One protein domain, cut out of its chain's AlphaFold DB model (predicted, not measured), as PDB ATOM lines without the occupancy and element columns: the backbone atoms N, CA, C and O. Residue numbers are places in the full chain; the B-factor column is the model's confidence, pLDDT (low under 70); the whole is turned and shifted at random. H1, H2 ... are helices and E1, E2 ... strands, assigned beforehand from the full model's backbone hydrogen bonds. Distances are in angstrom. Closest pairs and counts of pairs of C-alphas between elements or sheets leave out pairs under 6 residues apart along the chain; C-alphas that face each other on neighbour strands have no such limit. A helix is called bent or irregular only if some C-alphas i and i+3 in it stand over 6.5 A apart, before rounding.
ATOM      1  N   GLU A   3      23.040 -41.567  12.874       84.88
ATOM      2  CA  GLU A   3      24.055 -41.949  11.901       84.88
ATOM      3  C   GLU A   3      24.193 -43.472  11.906       84.88
ATOM      4  O   GLU A   3      24.297 -44.102  12.963       84.88
ATOM      5  N   VAL A   4      24.195 -44.055  10.715       86.06
ATOM      6  CA  VAL A   4      24.357 -45.480  10.466       86.06
ATOM      7  C   VAL A   4      25.644 -45.663   9.676       86.06
ATOM      8  O   VAL A   4      25.749 -45.154   8.563       86.06
ATOM      9  N   VAL A   5      26.617 -46.361  10.257       82.50
ATOM     10  CA  VAL A   5      27.869 -46.720   9.583       82.50
ATOM     11  C   VAL A   5      27.749 -48.148   9.062       82.50
ATOM     12  O   VAL A   5      27.337 -49.032   9.812       82.50
ATOM     13  N   GLY A   6      28.085 -48.390   7.801       83.31
ATOM     14  CA  GLY A   6      28.022 -49.696   7.154       83.31
ATOM     15  C   GLY A   6      27.986 -49.595   5.630       83.31
ATOM     16  O   GLY A   6      27.874 -48.505   5.078       83.31
ATOM     17  N   GLY A   7      28.042 -50.738   4.942       81.81
ATOM     18  CA  GLY A   7      28.009 -50.766   3.476       81.81
ATOM     19  C   GLY A   7      26.739 -50.100   2.938       81.81
ATOM     20  O   GLY A   7      25.633 -50.443   3.358       81.81
ATOM     21  N   ALA A   8      26.879 -49.126   2.032       81.56
ATOM     22  CA  ALA A   8      25.764 -48.277   1.598       81.56
ATOM     23  C   ALA A   8      24.549 -49.074   1.083       81.56
ATOM     24  O   ALA A   8      23.405 -48.741   1.400       81.56
ATOM     25  N   SER A   9      24.780 -50.146   0.317       84.94
ATOM     26  CA  SER A   9      23.723 -51.030  -0.193       84.94
ATOM     27  C   SER A   9      22.991 -51.779   0.919       84.94
ATOM     28  O   SER A   9      21.764 -51.888   0.910       84.94
ATOM     29  N   GLU A  10      23.741 -52.290   1.885       89.50
ATOM     30  CA  GLU A  10      23.262 -53.083   3.004       89.50
ATOM     31  C   GLU A  10      22.490 -52.210   3.994       89.50
ATOM     32  O   GLU A  10      21.385 -52.572   4.407       89.50
ATOM     33  N   VAL A  11      23.020 -51.022   4.304       89.44
ATOM     34  CA  VAL A  11      22.367 -50.008   5.138       89.44
ATOM     35  C   VAL A  11      21.072 -49.533   4.484       89.44
ATOM     36  O   VAL A  11      20.034 -49.503   5.143       89.44
ATOM     37  N   ALA A  12      21.082 -49.236   3.181       89.56
ATOM     38  CA  ALA A  12      19.869 -48.857   2.458       89.56
ATOM     39  C   ALA A  12      18.813 -49.975   2.491       89.56
ATOM     40  O   ALA A  12      17.632 -49.711   2.733       89.56
ATOM     41  N   ALA A  13      19.222 -51.237   2.321       90.75
ATOM     42  CA  ALA A  13      18.323 -52.380   2.446       90.75
ATOM     43  C   ALA A  13      17.782 -52.542   3.879       90.75
ATOM     44  O   ALA A  13      16.606 -52.863   4.060       90.75
ATOM     45  N   ALA A  14      18.610 -52.306   4.901       92.69
ATOM     46  CA  ALA A  14      18.213 -52.362   6.305       92.69
ATOM     47  C   ALA A  14      17.192 -51.276   6.660       92.69
ATOM     48  O   ALA A  14      16.147 -51.588   7.230       92.69
ATOM     49  N   LEU A  15      17.442 -50.029   6.255       93.19
ATOM     50  CA  LEU A  15      16.510 -48.916   6.433       93.19
ATOM     51  C   LEU A  15      15.199 -49.154   5.671       93.19
ATOM     52  O   LEU A  15      14.119 -48.992   6.240       93.19
ATOM     53  N   SER A  16      15.277 -49.656   4.434       92.81
ATOM     54  CA  SER A  16      14.099 -49.989   3.626       92.81
ATOM     55  C   SER A  16      13.209 -51.049   4.290       92.81
ATOM     56  O   SER A  16      11.987 -50.895   4.304       92.81
ATOM     57  N   ARG A  17      13.792 -52.076   4.934       93.06
ATOM     58  CA  ARG A  17      13.036 -53.074   5.723       93.06
ATOM     59  C   ARG A  17      12.286 -52.468   6.912       93.06
ATOM     60  O   ARG A  17      11.287 -53.036   7.342       93.06
ATOM     61  N   LEU A  18      12.759 -51.338   7.433       92.69
ATOM     62  CA  LEU A  18      12.122 -50.589   8.517       92.69
ATOM     63  C   LEU A  18      11.143 -49.521   8.005       92.69
ATOM     64  O   LEU A  18      10.549 -48.809   8.810       92.69
ATOM     65  N   GLY A  19      10.973 -49.392   6.684       91.25
ATOM     66  CA  GLY A  19      10.176 -48.325   6.075       91.25
ATOM     67  C   GLY A  19      10.796 -46.934   6.233       91.25
ATOM     68  O   GLY A  19      10.083 -45.940   6.131       91.25
ATOM     69  N   VAL A  20      12.103 -46.858   6.500       91.50
ATOM     70  CA  VAL A  20      12.851 -45.610   6.679       91.50
ATOM     71  C   VAL A  20      13.605 -45.290   5.392       91.50
ATOM     72  O   VAL A  20      14.268 -46.157   4.820       91.50
ATOM     73  N   LEU A  21      13.515 -44.041   4.935       86.25
ATOM     74  CA  LEU A  21      14.348 -43.534   3.845       86.25
ATOM     75  C   LEU A  21      15.603 -42.865   4.421       86.25
ATOM     76  O   LEU A  21      15.498 -42.153   5.425       86.25
ATOM     77  N   PRO A  22      16.782 -43.074   3.812       86.06
ATOM     78  CA  PRO A  22      17.971 -42.324   4.182       86.06
ATOM     79  C   PRO A  22      17.781 -40.842   3.841       86.06
ATOM     80  O   PRO A  22      17.242 -40.500   2.788       86.06
ATOM     81  N   LEU A  23      18.240 -39.970   4.734       78.56
ATOM     82  CA  LEU A  23      18.256 -38.516   4.554       78.56
ATOM     83  C   LEU A  23      19.537 -38.045   3.846       78.56
ATOM     84  O   LEU A  23      19.558 -36.971   3.257       78.56
ATOM     85  N   GLY A  24      20.590 -38.865   3.869       74.25
ATOM     86  CA  GLY A  24      21.828 -38.667   3.118       74.25
ATOM     87  C   GLY A  24      22.784 -39.842   3.320       74.25
ATOM     88  O   GLY A  24      22.791 -40.432   4.399       74.25
ATOM     89  N   THR A  25      23.579 -40.179   2.300       78.31
ATOM     90  CA  THR A  25      24.545 -41.295   2.332       78.31
ATOM     91  C   THR A  25      25.846 -40.906   1.625       78.31
ATOM     92  O   THR A  25      25.798 -40.384   0.513       78.31
ATOM     93  N   THR A  26      27.002 -41.176   2.239       71.69
ATOM     94  CA  THR A  26      28.337 -41.043   1.624       71.69
ATOM     95  C   THR A  26      29.285 -42.114   2.143       71.69
ATOM     96  O   THR A  26      29.396 -42.304   3.354       71.69
ATOM     97  N   GLY A  27      29.970 -42.815   1.236       73.06
ATOM     98  CA  GLY A  27      30.785 -43.975   1.600       73.06
ATOM     99  C   GLY A  27      29.982 -44.937   2.475       73.06
ATOM    100  O   GLY A  27      28.902 -45.377   2.078       73.06
ATOM    101  N   ASP A  28      30.473 -45.167   3.689       78.94
ATOM    102  CA  ASP A  28      29.830 -46.049   4.659       78.94
ATOM    103  C   ASP A  28      28.918 -45.308   5.653       78.94
ATOM    104  O   ASP A  28      28.394 -45.922   6.571       78.94
ATOM    105  N   LEU A  29      28.714 -43.993   5.531       82.12
ATOM    106  CA  LEU A  29      27.934 -43.188   6.478       82.12
ATOM    107  C   LEU A  29      26.563 -42.822   5.903       82.12
ATOM    108  O   LEU A  29      26.468 -42.225   4.834       82.12
ATOM    109  N   THR A  30      25.493 -43.112   6.643       85.12
ATOM    110  CA  THR A  30      24.111 -42.748   6.292       85.12
ATOM    111  C   THR A  30      23.401 -42.053   7.450       85.12
ATOM    112  O   THR A  30      23.404 -42.560   8.565       85.12
ATOM    113  N   LEU A  31      22.732 -40.928   7.199       84.44
ATOM    114  CA  LEU A  31      21.822 -40.293   8.157       84.44
ATOM    115  C   LEU A  31      20.396 -40.801   7.937       84.44
ATOM    116  O   LEU A  31      19.917 -40.844   6.803       84.44
ATOM    117  N   ALA A  32      19.692 -41.144   9.015       86.00
ATOM    118  CA  ALA A  32      18.297 -41.566   8.945       86.00
ATOM    119  C   ALA A  32      17.480 -41.134  10.171       86.00
ATOM    120  O   ALA A  32      17.976 -41.054  11.303       86.00
ATOM    121  N   GLU A  33      16.184 -40.911   9.963       88.06
ATOM    122  CA  GLU A  33      15.218 -40.774  11.049       88.06
ATOM    123  C   GLU A  33      14.587 -42.135  11.350       88.06
ATOM    124  O   GLU A  33      13.739 -42.634  10.614       88.06
ATOM    125  N   VAL A  34      15.038 -42.766  12.434       88.62
ATOM    126  CA  VAL A  34      14.629 -44.125  12.801       88.62
ATOM    127  C   VAL A  34      13.803 -44.077  14.087       88.62
ATOM    128  O   VAL A  34      14.248 -43.462  15.062       88.62
ATOM    129  N   PRO A  35      12.626 -44.732  14.143       88.88
ATOM    130  CA  PRO A  35      11.861 -44.852  15.377       88.88
ATOM    131  C   PRO A  35      12.682 -45.532  16.479       88.88
ATOM    132  O   PRO A  35      13.310 -46.561  16.234       88.88
ATOM    133  N   ASN A  36      12.620 -45.024  17.716       83.62
ATOM    134  CA  ASN A  36      13.408 -45.567  18.836       83.62
ATOM    135  C   ASN A  36      13.252 -47.089  19.015       83.62
ATOM    136  O   ASN A  36      14.232 -47.784  19.264       83.62
ATOM    137  N   GLY A  37      12.038 -47.625  18.838       87.38
ATOM    138  CA  GLY A  37      11.773 -49.066  18.952       87.38
ATOM    139  C   GLY A  37      12.404 -49.928  17.848       87.38
ATOM    140  O   GLY A  37      12.445 -51.146  17.981       87.38
ATOM    141  N   SER A  38      12.897 -49.319  16.769       90.56
ATOM    142  CA  SER A  38      13.511 -49.997  15.618       90.56
ATOM    143  C   SER A  38      15.041 -49.949  15.632       90.56
ATOM    144  O   SER A  38      15.676 -50.632  14.831       90.56
ATOM    145  N   LEU A  39      15.651 -49.193  16.553       85.50
ATOM    146  CA  LEU A  39      17.105 -48.998  16.607       85.50
ATOM    147  C   LEU A  39      17.873 -50.310  16.805       85.50
ATOM    148  O   LEU A  39      18.869 -50.546  16.130       85.50
ATOM    149  N   GLN A  40      17.382 -51.199  17.671       83.12
ATOM    150  CA  GLN A  40      18.036 -52.485  17.932       83.12
ATOM    151  C   GLN A  40      17.942 -53.442  16.731       83.12
ATOM    152  O   GLN A  40      18.871 -54.202  16.459       83.12
ATOM    153  N   GLN A  41      16.840 -53.383  15.978       86.38
ATOM    154  CA  GLN A  41      16.675 -54.147  14.739       86.38
ATOM    155  C   GLN A  41      17.581 -53.606  13.624       86.38
ATOM    156  O   GLN A  41      18.161 -54.382  12.864       86.38
ATOM    157  N   LEU A  42      17.730 -52.281  13.533       88.38
ATOM    158  CA  LEU A  42      18.656 -51.660  12.591       88.38
ATOM    159  C   LEU A  42      20.105 -52.037  12.913       88.38
ATOM    160  O   LEU A  42      20.812 -52.513  12.035       88.38
ATOM    161  N   ALA A  43      20.513 -51.903  14.176       83.50
ATOM    162  CA  ALA A  43      21.870 -52.205  14.626       83.50
ATOM    163  C   ALA A  43      22.255 -53.690  14.488       83.50
ATOM    164  O   ALA A  43      23.432 -54.011  14.439       83.50
ATOM    165  N   SER A  44      21.277 -54.599  14.424       84.31
ATOM    166  CA  SER A  44      21.505 -56.037  14.204       84.31
ATOM    167  C   SER A  44      21.358 -56.467  12.740       84.31
ATOM    168  O   SER A  44      21.450 -57.658  12.439       84.31
ATOM    169  N   SER A  45      21.104 -55.528  11.824       87.19
ATOM    170  CA  SER A  45      20.979 -55.833  10.400       87.19
ATOM    171  C   SER A  45      22.339 -56.122   9.765       87.19
ATOM    172  O   SER A  45      23.323 -55.442  10.033       87.19
ATOM    173  N   GLU A  46      22.376 -57.108   8.871       82.62
ATOM    174  CA  GLU A  46      23.574 -57.450   8.102       82.62
ATOM    175  C   GLU A  46      24.112 -56.228   7.337       82.62
ATOM    176  O   GLU A  46      23.341 -55.506   6.701       82.62
ATOM    177  N   GLY A  47      25.423 -55.993   7.442       77.81
ATOM    178  CA  GLY A  47      26.130 -54.868   6.823       77.81
ATOM    179  C   GLY A  47      26.012 -53.522   7.552       77.81
ATOM    180  O   GLY A  47      26.738 -52.599   7.187       77.81
ATOM    181  N   VAL A  48      25.181 -53.413   8.599       84.00
ATOM    182  CA  VAL A  48      25.195 -52.278   9.538       84.00
ATOM    183  C   VAL A  48      26.271 -52.532  10.591       84.00
ATOM    184  O   VAL A  48      26.214 -53.520  11.316       84.00
ATOM    185  N   GLN A  49      27.260 -51.646  10.669       78.31
ATOM    186  CA  GLN A  49      28.353 -51.719  11.640       78.31
ATOM    187  C   GLN A  49      28.001 -50.955  12.919       78.31
ATOM    188  O   GLN A  49      28.145 -51.486  14.015       78.31
ATOM    189  N   VAL A  50      27.501 -49.722  12.788       79.31
ATOM    190  CA  VAL A  50      27.171 -48.854  13.928       79.31
ATOM    191  C   VAL A  50      25.864 -48.123  13.673       79.31
ATOM    192  O   VAL A  50      25.616 -47.646  12.571       79.31
ATOM    193  N   VAL A  51      25.050 -47.981  14.719       80.56
ATOM    194  CA  VAL A  51      23.955 -47.008  14.779       80.56
ATOM    195  C   VAL A  51      24.208 -46.126  15.990       80.56
ATOM    196  O   VAL A  51      24.273 -46.628  17.112       80.56
ATOM    197  N   ARG A  52      24.341 -44.820  15.780       78.19
ATOM    198  CA  ARG A  52      24.576 -43.857  16.861       78.19
ATOM    199  C   ARG A  52      23.709 -42.625  16.693       78.19
ATOM    200  O   ARG A  52      23.284 -42.304  15.587       78.19
ATOM    201  N   SER A  53      23.454 -41.921  17.788       75.12
ATOM    202  CA  SER A  53      22.826 -40.602  17.716       75.12
ATOM    203  C   SER A  53      23.647 -39.700  16.799       75.12
ATOM    204  O   SER A  53      24.869 -39.642  16.931       75.12
ATOM    205  N   ALA A  54      22.980 -39.012  15.874       74.44
ATOM    206  CA  ALA A  54      23.651 -38.026  15.043       74.44
ATOM    207  C   ALA A  54      24.154 -36.893  15.945       74.44
ATOM    208  O   ALA A  54      23.361 -36.277  16.661       74.44
TER     209      ALA A  54
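AT A GLANCE: This is residues 3 to 54 of the 1244 residues of an uncharacterized protein of Acidimicrobiaceae bacterium (UniProt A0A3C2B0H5). A small twisted sheet of four strands forms one layer, and two short helices, H1 and H2, cover one face of it while the other face is bare. H1 lies over the inner strands E3 and E1, and H2 over the edge strand E4. The printed part has 52 residues, with the order E1, H1, E2, E3, H2, E4 along the chain; the sheet's order is E2, E3, E1, E4, antiparallel throughout, and the class is mixed, helices and strands. It is compact, with a radius of gyration of the C-alphas of 9.1 A, and rounded, spanning 26 by 20 by 18 A.

HOW THE PARTS SIT: Start at the inner strand E1, residues 3 to 6. On one side of it is the edge strand E4, residues 48 to 53, antiparallel at 168 degrees, with N 3 and O 52 2.8 A apart, within hydrogen-bond range. On the other side is E3, residues 29 to 32, antiparallel at 137 degrees, with N 4 and O 30 at 2.7 A. The other neighbour of E3 is the edge strand E2, residues 22 to 26, antiparallel at 172 degrees; the two form a hairpin, with N 23 and O 31 at 2.8 A. E2 and E4 are apart. The sheet is twisted, its C-alphas up to 4.4 A off the best plane. Look next at H1, residues 8 to 17, on the sheet at a height of 7.6 A. It lies over E3 and, only just, over E1, on which 3 of its C-alphas fall; it runs along the strands, at 18 degrees to E3 on the local plane. The closest C-alphas of H1 and E3 are those of Ala 8 and Leu 29, 7.4 A apart. H2, residues 36 to 43, is on the same face at a height of 9.0 A, over E4 and along it at 5 degrees on the local plane; their closest C-alphas, of Ala 43 and Val 51, are 5.6 A apart. The helices are close but not clearly touching, the closest C-alphas, of Ala 14 and Leu 42, 6.3 A apart, with a steep tilt of 40 degrees, opposite ways. Two split strand-helix-strand units, each with another strand between its two strands, are E1, H1, E2 and E3, H2, E4, both with right-handed crossovers. In H1 every O i to N i+4 pair is within hydrogen-bond range, in H2 2 of 4.

IN THESE COORDINATES: Find C-alpha 3 at (24.055, -41.949, 11.901), where E1 begins; it is 9.9 A long. H1 runs 14.2 A from C-alpha 8 at (25.764, -48.277, 1.598). E2 measures 10.8 A and E3 10.1 A. H2, 11.5 A, is irregular: C-alphas 37 and 40 are 7.2 A apart. E4, 14.5 A, ends at C-alpha 53, (22.826, -40.602, 17.716).

THE WHOLE: The C-alphas farthest apart, of Gly 27 and Gly 37, are 26.2 A apart. The printed part has no cut, and the five links between its elements are tight. The mean pLDDT of the printed part is 84.5, and no printed residue is under 70.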